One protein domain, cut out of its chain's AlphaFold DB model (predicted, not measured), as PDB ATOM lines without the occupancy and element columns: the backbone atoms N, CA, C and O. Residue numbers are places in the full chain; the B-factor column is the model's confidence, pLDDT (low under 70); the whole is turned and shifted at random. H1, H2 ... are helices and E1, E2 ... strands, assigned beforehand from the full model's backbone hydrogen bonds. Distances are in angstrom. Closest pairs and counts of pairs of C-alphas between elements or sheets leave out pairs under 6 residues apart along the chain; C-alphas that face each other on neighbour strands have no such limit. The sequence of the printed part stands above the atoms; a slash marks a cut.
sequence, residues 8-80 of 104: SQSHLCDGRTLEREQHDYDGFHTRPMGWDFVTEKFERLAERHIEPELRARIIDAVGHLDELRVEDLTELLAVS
ATOM      1  N   SER A   8     -44.341  41.455 -17.856       84.81
ATOM      2  CA  SER A   8     -44.122  42.057 -16.541       84.81
ATOM      3  C   SER A   8     -45.383  42.780 -16.082       84.81
ATOM      4  O   SER A   8     -45.990  43.511 -16.871       84.81
ATOM      5  N   GLN A   9     -45.737  42.606 -14.810       90.06
ATOM      6  CA  GLN A   9     -46.880  43.246 -14.168       90.06
ATOM      7  C   GLN A   9     -46.408  44.030 -12.936       90.06
ATOM      8  O   GLN A   9     -45.591  43.532 -12.161       90.06
ATOM      9  N   SER A  10     -46.932  45.243 -12.754       86.88
ATOM     10  CA  SER A  10     -46.656  46.104 -11.597       86.88
ATOM     11  C   SER A  10     -47.956  46.649 -11.009       86.88
ATOM     12  O   SER A  10     -48.829  47.104 -11.749       86.88
ATOM     13  N   HIS A  11     -48.064  46.667  -9.680       92.75
ATOM     14  CA  HIS A  11     -49.199  47.256  -8.962       92.75
ATOM     15  C   HIS A  11     -48.845  48.646  -8.426       92.75
ATOM     16  O   HIS A  11     -47.764  48.854  -7.875       92.75
ATOM     17  N   LEU A  12     -49.761  49.597  -8.587       93.56
ATOM     18  CA  LEU A  12     -49.632  50.964  -8.099       93.56
ATOM     19  C   LEU A  12     -50.310  51.113  -6.736       93.56
ATOM     20  O   LEU A  12     -51.250  50.395  -6.402       93.56
ATOM     21  N   CYS A  13     -49.866  52.104  -5.962       92.38
ATOM     22  CA  CYS A  13     -50.413  52.396  -4.634       92.38
ATOM     23  C   CYS A  13     -51.908  52.767  -4.648       92.38
ATOM     24  O   CYS A  13     -52.562  52.692  -3.614       92.38
ATOM     25  N   ASP A  14     -52.448  53.169  -5.801       91.81
ATOM     26  CA  ASP A  14     -53.868  53.476  -6.007       91.81
ATOM     27  C   ASP A  14     -54.699  52.256  -6.452       91.81
ATOM     28  O   ASP A  14     -55.862  52.398  -6.830       91.81
ATOM     29  N   GLY A  15     -54.113  51.055  -6.412       90.06
ATOM     30  CA  GLY A  15     -54.771  49.796  -6.758       90.06
ATOM     31  C   GLY A  15     -54.812  49.493  -8.256       90.06
ATOM     32  O   GLY A  15     -55.281  48.424  -8.647       90.06
ATOM     33  N   ARG A  16     -54.306  50.386  -9.117       92.94
ATOM     34  CA  ARG A  16     -54.188  50.099 -10.551       92.94
ATOM     35  C   ARG A  16     -53.077  49.091 -10.808       92.94
ATOM     36  O   ARG A  16     -52.074  49.043 -10.103       92.94
ATOM     37  N   THR A  17     -53.248  48.309 -11.865       88.69
ATOM     38  CA  THR A  17     -52.253  47.337 -12.319       88.69
ATOM     39  C   THR A  17     -51.841  47.675 -13.742       88.69
ATOM     40  O   THR A  17     -52.694  47.948 -14.585       88.69
ATOM     41  N   LEU A  18     -50.533  47.695 -13.995       88.44
ATOM     42  CA  LEU A  18     -49.956  47.866 -15.323       88.44
ATOM     43  C   LEU A  18     -49.351  46.544 -15.771       88.44
ATOM     44  O   LEU A  18     -48.504  45.990 -15.074       88.44
ATOM     45  N   GLU A  19     -49.750  46.085 -16.950       85.75
ATOM     46  CA  GLU A  19     -49.127  44.959 -17.638       85.75
ATOM     47  C   GLU A  19     -48.426  45.435 -18.901       85.75
ATOM     48  O   GLU A  19     -48.921  46.301 -19.631       85.75
ATOM     49  N   ARG A  20     -47.259  44.848 -19.165       87.38
ATOM     50  CA  ARG A  20     -46.542  45.016 -20.422       87.38
ATOM     51  C   ARG A  20     -46.023  43.672 -20.892       87.38
ATOM     52  O   ARG A  20     -45.246  43.025 -20.193       87.38
ATOM     53  N   GLU A  21     -46.396  43.328 -22.114       83.12
ATOM     54  CA  GLU A  21     -45.804  42.234 -22.864       83.12
ATOM     55  C   GLU A  21     -44.805  42.799 -23.884       83.12
ATOM     56  O   GLU A  21     -45.105  43.743 -24.620       83.12
ATOM     57  N   GLN A  22     -43.586  42.262 -23.889       80.69
ATOM     58  CA  GLN A  22     -42.525  42.624 -24.826       80.69
ATOM     59  C   GLN A  22     -42.085  41.349 -25.551       80.69
ATOM     60  O   GLN A  22     -41.438  40.481 -24.965       80.69
ATOM     61  N   HIS A  23     -42.439  41.249 -26.831       69.31
ATOM     62  CA  HIS A  23     -42.081  40.102 -27.668       69.31
ATOM     63  C   HIS A  23     -40.643  40.197 -28.199       69.31
ATOM     64  O   HIS A  23     -39.915  39.207 -28.232       69.31
ATOM     65  N   ASP A  24     -40.222  41.409 -28.570       71.88
ATOM     66  CA  ASP A  24     -38.972  41.680 -29.275       71.88
ATOM     67  C   ASP A  24     -38.424  43.043 -28.809       71.88
ATOM     68  O   ASP A  24     -39.184  43.920 -28.375       71.88
ATOM     69  N   TYR A  25     -37.115  43.254 -28.933       75.75
ATOM     70  CA  TYR A  25     -36.454  44.544 -28.696       75.75
ATOM     71  C   TYR A  25     -35.486  44.867 -29.842       75.75
ATOM     72  O   TYR A  25     -35.076  43.970 -30.578       75.75
ATOM     73  N   ASP A  26     -35.131  46.139 -30.019       73.69
ATOM     74  CA  ASP A  26     -34.240  46.552 -31.108       73.69
ATOM     75  C   ASP A  26     -32.834  45.966 -30.925       73.69
ATOM     76  O   ASP A  26     -32.227  46.061 -29.854       73.69
ATOM     77  N   GLY A  27     -32.312  45.333 -31.976       79.44
ATOM     78  CA  GLY A  27     -31.079  44.546 -31.925       79.44
ATOM     79  C   GLY A  27     -31.282  43.076 -31.549       79.44
ATOM     80  O   GLY A  27     -30.303  42.335 -31.467       79.44
ATOM     81  N   PHE A  28     -32.522  42.622 -31.341       81.06
ATOM     82  CA  PHE A  28     -32.836  41.195 -31.300       81.06
ATOM     83  C   PHE A  28     -32.715  40.583 -32.706       81.06
ATOM     84  O   PHE A  28     -32.861  41.276 -33.707       81.06
ATOM     85  N   HIS A  29     -32.458  39.277 -32.819       77.25
ATOM     86  CA  HIS A  29     -32.188  38.644 -34.122       77.25
ATOM     87  C   HIS A  29     -33.360  38.731 -35.123       77.25
ATOM     88  O   HIS A  29     -33.132  38.663 -36.327       77.25
ATOM     89  N   THR A  30     -34.601  38.908 -34.650       80.94
ATOM     90  CA  THR A  30     -35.788  39.159 -35.496       80.94
ATOM     91  C   THR A  30     -35.988  40.641 -35.840       80.94
ATOM     92  O   THR A  30     -36.785  40.956 -36.722       80.94
ATOM     93  N   ARG A  31     -35.276  41.557 -35.168       80.06
ATOM     94  CA  ARG A  31     -35.291  43.016 -35.386       80.06
ATOM     95  C   ARG A  31     -33.860  43.567 -35.289       80.06
ATOM     96  O   ARG A  31     -33.534  44.255 -34.315       80.06
ATOM     97  N   PRO A  32     -32.977  43.212 -36.243       82.62
ATOM     98  CA  PRO A  32     -31.575  43.599 -36.188       82.62
ATOM     99  C   PRO A  32     -31.430  45.119 -36.205       82.62
ATOM    100  O   PRO A  32     -32.196  45.843 -36.839       82.62
ATOM    101  N   MET A  33     -30.426  45.592 -35.479       86.19
ATOM    102  CA  MET A  33     -30.090  47.004 -35.395       86.19
ATOM    103  C   MET A  33     -29.296  47.411 -36.642       86.19
ATOM    104  O   MET A  33     -28.462  46.643 -37.119       86.19
ATOM    105  N   GLY A  34     -29.566  48.606 -37.173       90.81
ATOM    106  CA  GLY A  34     -28.804  49.151 -38.297       90.81
ATOM    107  C   GLY A  34     -27.341  49.407 -37.926       90.81
ATOM    108  O   GLY A  34     -27.018  49.608 -36.753       90.81
ATOM    109  N   TRP A  35     -26.468  49.425 -38.932       93.31
ATOM    110  CA  TRP A  35     -25.026  49.616 -38.754       93.31
ATOM    111  C   TRP A  35     -24.670  50.890 -37.972       93.31
ATOM    112  O   TRP A  35     -23.855  50.832 -37.052       93.31
ATOM    113  N   ASP A  36     -25.344  52.006 -38.258       94.19
ATOM    114  CA  ASP A  36     -25.108  53.289 -37.582       94.19
ATOM    115  C   ASP A  36     -25.354  53.197 -36.069       94.19
ATOM    116  O   ASP A  36     -24.541  53.648 -35.266       94.19
ATOM    117  N   PHE A  37     -26.435  52.529 -35.664       92.50
ATOM    118  CA  PHE A  37     -26.769  52.335 -34.252       92.50
ATOM    119  C   PHE A  37     -25.787  51.393 -33.544       92.50
ATOM    120  O   PHE A  37     -25.465  51.591 -32.370       92.50
ATOM    121  N   VAL A  38     -25.303  50.355 -34.235       93.25
ATOM    122  CA  VAL A  38     -24.269  49.458 -33.692       93.25
ATOM    123  C   VAL A  38     -22.954  50.217 -33.510       93.25
ATOM    124  O   VAL A  38     -22.322  50.088 -32.461       93.25
ATOM    125  N   THR A  39     -22.592  51.051 -34.484       96.06
ATOM    126  CA  THR A  39     -21.408  51.917 -34.448       96.06
ATOM    127  C   THR A  39     -21.488  52.924 -33.301       96.06
ATOM    128  O   THR A  39     -20.567  53.004 -32.492       96.06
ATOM    129  N   GLU A  40     -22.618  53.615 -33.140       95.88
ATOM    130  CA  GLU A  40     -22.847  54.546 -32.027       95.88
ATOM    131  C   GLU A  40     -22.748  53.838 -30.666       95.88
ATOM    132  O   GLU A  40     -22.122  54.330 -29.721       95.88
ATOM    133  N   LYS A  41     -23.337  52.639 -30.553       94.50
ATOM    134  CA  LYS A  41     -23.243  51.827 -29.336       94.50
ATOM    135  C   LYS A  41     -21.793  51.450 -29.030       94.50
ATOM    136  O   LYS A  41     -21.413  51.487 -27.860       94.50
ATOM    137  N   PHE A  42     -21.017  51.062 -30.041       95.88
ATOM    138  CA  PHE A  42     -19.604  50.736 -29.885       95.88
ATOM    139  C   PHE A  42     -18.798  51.954 -29.432       95.88
ATOM    140  O   PHE A  42     -18.132  51.857 -28.405       95.88
ATOM    141  N   GLU A  43     -18.926  53.098 -30.113       96.12
ATOM    142  CA  GLU A  43     -18.268  54.361 -29.743       96.12
ATOM    143  C   GLU A  43     -18.482  54.688 -28.262       96.12
ATOM    144  O   GLU A  43     -17.521  54.845 -27.509       96.12
ATOM    145  N   ARG A  44     -19.741  54.663 -27.803       95.94
ATOM    146  CA  ARG A  44     -20.092  54.944 -26.402       95.94
ATOM    147  C   ARG A  44     -19.477  53.957 -25.408       95.94
ATOM    148  O   ARG A  44     -19.142  54.337 -24.290       95.94
ATOM    149  N   LEU A  45     -19.400  52.673 -25.760       95.50
ATOM    150  CA  LEU A  45     -18.835  51.651 -24.875       95.50
ATOM    151  C   LEU A  45     -17.307  51.703 -24.851       95.50
ATOM    152  O   LEU A  45     -16.716  51.472 -23.801       95.50
ATOM    153  N   ALA A  46     -16.682  52.006 -25.985       93.50
ATOM    154  CA  ALA A  46     -15.240  51.995 -26.162       93.50
ATOM    155  C   ALA A  46     -14.566  53.317 -25.762       93.50
ATOM    156  O   ALA A  46     -13.360  53.318 -25.520       93.50
ATOM    157  N   GLU A  47     -15.324  54.414 -25.639       93.00
ATOM    158  CA  GLU A  47     -14.826  55.757 -25.308       93.00
ATOM    159  C   GLU A  47     -13.850  55.776 -24.121       93.00
ATOM    160  O   GLU A  47     -12.841  56.471 -24.154       93.00
ATOM    161  N   ARG A  48     -14.124  54.980 -23.080       90.56
ATOM    162  CA  ARG A  48     -13.312  54.931 -21.849       90.56
ATOM    163  C   ARG A  48     -12.099  54.006 -21.923       90.56
ATOM    164  O   ARG A  48     -11.349  53.927 -20.953       90.56
ATOM    165  N   HIS A  49     -11.953  53.257 -23.008       87.56
ATOM    166  CA  HIS A  49     -10.982  52.171 -23.115       87.56
ATOM    167  C   HIS A  49      -9.937  52.414 -24.198       87.56
ATOM    168  O   HIS A  49      -8.803  51.970 -24.042       87.56
ATOM    169  N   ILE A  50     -10.307  53.099 -25.279       92.75
ATOM    170  CA  ILE A  50      -9.436  53.316 -26.434       92.75
ATOM    171  C   ILE A  50      -9.656  54.695 -27.044       92.75
ATOM    172  O   ILE A  50     -10.768  55.218 -27.015       92.75
ATOM    173  N   GLU A  51      -8.598  55.255 -27.628       93.25
ATOM    174  CA  GLU A  51      -8.614  56.577 -28.260       93.25
ATOM    175  C   GLU A  51      -9.539  56.636 -29.494       93.25
ATOM    176  O   GLU A  51      -9.740  55.607 -30.158       93.25
ATOM    177  N   PRO A  52     -10.100  57.814 -29.833       94.62
ATOM    178  CA  PRO A  52     -11.039  57.981 -30.946       94.62
ATOM    179  C   PRO A  52     -10.523  57.448 -32.285       94.62
ATOM    180  O   PRO A  52     -11.269  56.813 -33.029       94.62
ATOM    181  N   GLU A  53      -9.238  57.639 -32.579       95.12
ATOM    182  CA  GLU A  53      -8.624  57.177 -33.823       95.12
ATOM    183  C   GLU A  53      -8.607  55.646 -33.911       95.12
ATOM    184  O   GLU A  53      -8.827  55.076 -34.981       95.12
ATOM    185  N   LEU A  54      -8.371  54.959 -32.788       94.50
ATOM    186  CA  LEU A  54      -8.406  53.499 -32.736       94.50
ATOM    187  C   LEU A  54      -9.844  52.974 -32.851       94.50
ATOM    188  O   LEU A  54     -10.062  51.978 -33.539       94.50
ATOM    189  N   ARG A  55     -10.828  53.660 -32.252       95.81
ATOM    190  CA  ARG A  55     -12.255  53.316 -32.406       95.81
ATOM    191  C   ARG A  55     -12.689  53.384 -33.866       95.81
ATOM    192  O   ARG A  55     -13.217  52.398 -34.376       95.81
ATOM    193  N   ALA A  56     -12.371  54.484 -34.548       96.62
ATOM    194  CA  ALA A  56     -12.687  54.669 -35.963       96.62
ATOM    195  C   ALA A  56     -12.054  53.582 -36.846       96.62
ATOM    196  O   ALA A  56     -12.727  53.012 -37.702       96.62
ATOM    197  N   ARG A  57     -10.784  53.234 -36.597       96.00
ATOM    198  CA  ARG A  57     -10.102  52.150 -37.323       96.00
ATOM    199  C   ARG A  57     -10.753  50.787 -37.098       96.00
ATOM    200  O   ARG A  57     -10.828  50.003 -38.033       96.00
ATOM    201  N   ILE A  58     -11.211  50.494 -35.879       95.94
ATOM    202  CA  ILE A  58     -11.912  49.237 -35.580       95.94
ATOM    203  C   ILE A  58     -13.269  49.194 -36.289       95.94
ATOM    204  O   ILE A  58     -13.613  48.161 -36.855       95.94
ATOM    205  N   ILE A  59     -14.021  50.297 -36.299       96.75
ATOM    206  CA  ILE A  59     -15.305  50.388 -37.013       96.75
ATOM    207  C   ILE A  59     -15.107  50.123 -38.508       96.75
ATOM    208  O   ILE A  59     -15.825  49.307 -39.080       96.75
ATOM    209  N   ASP A  60     -14.114  50.770 -39.119       96.00
ATOM    210  CA  ASP A  60     -13.791  50.595 -40.535       96.00
ATOM    211  C   ASP A  60     -13.359  49.155 -40.857       96.00
ATOM    212  O   ASP A  60     -13.908  48.529 -41.764       96.00
ATOM    213  N   ALA A  61     -12.460  48.591 -40.045       95.62
ATOM    214  CA  ALA A  61     -12.004  47.209 -40.171       95.62
ATOM    215  C   ALA A  61     -13.158  46.196 -40.058       95.62
ATOM    216  O   ALA A  61     -13.217  45.235 -40.823       95.62
ATOM    217  N   VAL A  62     -14.093  46.408 -39.123       95.38
ATOM    218  CA  VAL A  62     -15.257  45.525 -38.944       95.38
ATOM    219  C   VAL A  62     -16.279  45.699 -40.079       95.38
ATOM    220  O   VAL A  62     -16.930  44.732 -40.473       95.38
ATOM    221  N   GLY A  63     -16.410  46.908 -40.632       95.06
ATOM    222  CA  GLY A  63     -17.276  47.187 -41.782       95.06
ATOM    223  C   GLY A  63     -16.822  46.502 -43.076       95.06
ATOM    224  O   GLY A  63     -17.660  46.197 -43.922       95.06
ATOM    225  N   HIS A  64     -15.526  46.203 -43.196       95.38
ATOM    226  CA  HIS A  64     -14.909  45.574 -44.369       95.38
ATOM    227  C   HIS A  64     -14.302  44.196 -44.049       95.38
ATOM    228  O   HIS A  64     -13.307  43.794 -44.652       95.38
ATOM    229  N   LEU A  65     -14.886  43.451 -43.098       94.19
ATOM    230  CA  LEU A  65     -14.353  42.148 -42.661       94.19
ATOM    231  C   LEU A  65     -14.138  41.153 -43.800       94.19
ATOM    232  O   LEU A  65     -13.186  40.380 -43.748       94.19
ATOM    233  N   ASP A  66     -15.004  41.175 -44.811       94.56
ATOM    234  CA  ASP A  66     -14.930  40.258 -45.952       94.56
ATOM    235  C   ASP A  66     -13.676  40.488 -46.817       94.56
ATOM    236  O   ASP A  66     -13.265  39.606 -47.572       94.56
ATOM    237  N   GLU A  67     -13.048  41.658 -46.690       94.38
ATOM    238  CA  GLU A  67     -11.857  42.073 -47.438       94.38
ATOM    239  C   GLU A  67     -10.591  42.083 -46.562       94.38
ATOM    240  O   GLU A  67      -9.473  42.177 -47.076       94.38
ATOM    241  N   LEU A  68     -10.751  41.965 -45.241       95.06
ATOM    242  CA  LEU A  68      -9.678  42.129 -44.268       95.06
ATOM    243  C   LEU A  68      -9.021  40.791 -43.912       95.06
ATOM    244  O   LEU A  68      -9.681  39.773 -43.691       95.06
ATOM    245  N   ARG A  69      -7.691  40.784 -43.784       95.06
ATOM    246  CA  ARG A  69      -6.981  39.604 -43.277       95.06
ATOM    247  C   ARG A  69      -7.189  39.505 -41.769       95.06
ATOM    248  O   ARG A  69      -7.153  40.496 -41.044       95.06
ATOM    249  N   VAL A  70      -7.341  38.277 -41.277       93.94
ATOM    250  CA  VAL A  70      -7.520  38.017 -39.838       93.94
ATOM    251  C   VAL A  70      -6.353  38.578 -39.017       93.94
ATOM    252  O   VAL A  70      -6.580  39.117 -37.938       93.94
ATOM    253  N   GLU A  71      -5.124  38.493 -39.534       94.50
ATOM    254  CA  GLU A  71      -3.930  39.045 -38.882       94.50
ATOM    255  C   GLU A  71      -4.049  40.559 -38.640       94.50
ATOM    256  O   GLU A  71      -3.906  40.989 -37.494       94.50
ATOM    257  N   ASP A  72      -4.450  41.329 -39.658       92.94
ATOM    258  CA  ASP A  72      -4.606  42.789 -39.585       92.94
ATOM    259  C   ASP A  72      -5.637  43.190 -38.517       92.94
ATOM    260  O   ASP A  72      -5.409  44.106 -37.719       92.94
ATOM    261  N   LEU A  73      -6.759  42.463 -38.447       92.69
ATOM    262  CA  LEU A  73      -7.770  42.673 -37.410       92.69
ATOM    263  C   LEU A  73      -7.212  42.381 -36.014       92.69
ATOM    264  O   LEU A  73      -7.426  43.151 -35.077       92.69
ATOM    265  N   THR A  74      -6.517  41.256 -35.845       92.81
ATOM    266  CA  THR A  74      -6.005  40.856 -34.528       92.81
ATOM    267  C   THR A  74      -4.902  41.778 -34.018       92.81
ATOM    268  O   THR A  74      -4.875  42.072 -32.823       92.81
ATOM    269  N   GLU A  75      -4.045  42.299 -34.900       92.62
ATOM    270  CA  GLU A  75      -3.049  43.313 -34.545       92.62
ATOM    271  C   GLU A  75      -3.716  44.616 -34.107       92.62
ATOM    272  O   GLU A  75      -3.343  45.189 -33.081       92.62
ATOM    273  N   LEU A  76      -4.753  45.053 -34.827       91.88
ATOM    274  CA  LEU A  76      -5.526  46.237 -34.463       91.88
ATOM    275  C   LEU A  76      -6.156  46.101 -33.068       91.88
ATOM    276  O   LEU A  76      -6.111  47.036 -32.267       91.88
ATOM    277  N   LEU A  77      -6.705  44.925 -32.755       91.06
ATOM    278  CA  LEU A  77      -7.319  44.646 -31.457       91.06
ATOM    279  C   LEU A  77      -6.290  44.495 -30.330       91.06
ATOM    280  O   LEU A  77      -6.596  44.853 -29.193       91.06
ATOM    281  N   ALA A  78      -5.068  44.036 -30.607       88.94
ATOM    282  CA  ALA A  78      -4.021  43.912 -29.590       88.94
ATOM    283  C   ALA A  78      -3.649  45.266 -28.953       88.94
ATOM    284  O   ALA A  78      -3.328  45.324 -27.767       88.94
ATOM    285  N   VAL A  79      -3.763  46.364 -29.710       79.44
ATOM    286  CA  VAL A  79      -3.505  47.734 -29.225       79.44
ATOM    287  C   VAL A  79      -4.530  48.179 -28.171       79.44
ATOM    288  O   VAL A  79      -4.225  49.019 -27.329       79.44
ATOM    289  N   SER A  80      -5.736  47.598 -28.169       68.75
ATOM    290  CA  SER A  80      -6.825  47.983 -27.258       68.75
ATOM    291  C   SER A  80      -6.686  47.469 -25.815       68.75
ATOM    292  O   SER A  80      -7.515  47.803 -24.968       68.75
TER     293      SER A  80
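Overview. This is residues 8 to 80 of the 104 residues of an uncharacterized protein of Actinobacteria bacterium (UniProt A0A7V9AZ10). An extended model with a two-stranded hairpin, E1 and E2, at one end and a loose zigzag of three helices, H1, H2 and H3, at the other, joined by a long link without a named element. The hairpin and this link make most of the length; the helices turn back on each other, H2 between H1 and H3. The printed part has 73 residues, in the order E1, E2, H1, H2, H3; the sheet order is E1 - E2, antiparallel, and the class is mixed, helices and strands. The radius of gyration of the C-alphas is 19.6 A, and the spans are 60 by 28 by 17 A.

Arrangement. E1, residues 8 to 11, and E2, residues 17 to 22, form an antiparallel hairpin at 168 degrees, with N 10 and O 18 at 2.9 A, within hydrogen-bond range. H1, residues 35 to 46, and H2, residues 52 to 63, form a helical hairpin. They only just touch, with 3 pairs of C-alphas within 8 A and H2 taking part with residues 55 to 59 alone; the closest C-alphas, of Glu 43 and Arg 55, are 6.7 A apart. They run opposite ways at a steep tilt of 38 degrees, only just past shallow. H3, residues 70 to 78, forms a helical hairpin with H2, opposite ways at a shallow tilt of 25 degrees. H2 touches it with residues 58 to 61 alone; the closest C-alphas, of Ala 61 and Leu 73, are 6.8 A apart. H1 and H3 are apart. In H1, H2 and H3 every O i to N i+4 pair is within hydrogen-bond range.

Along the chain. E1 begins at C-alpha 8 (-44.122, 42.057, -16.541) and is 10.5 A long; E2 is 16.5 A. H1 measures 16.1 A, H2 16.5 A and H3 12.3 A, ending at C-alpha 78 (-4.021, 43.912, -29.590).

Size, cuts and confidence. The C-alphas farthest apart, of Asp 14 and Glu 71, are 61.5 A apart. The printed part has no cut, and the link from E2 to H1, residues 23 to 34, is long. Residues 23 and 80 have pLDDT under 70.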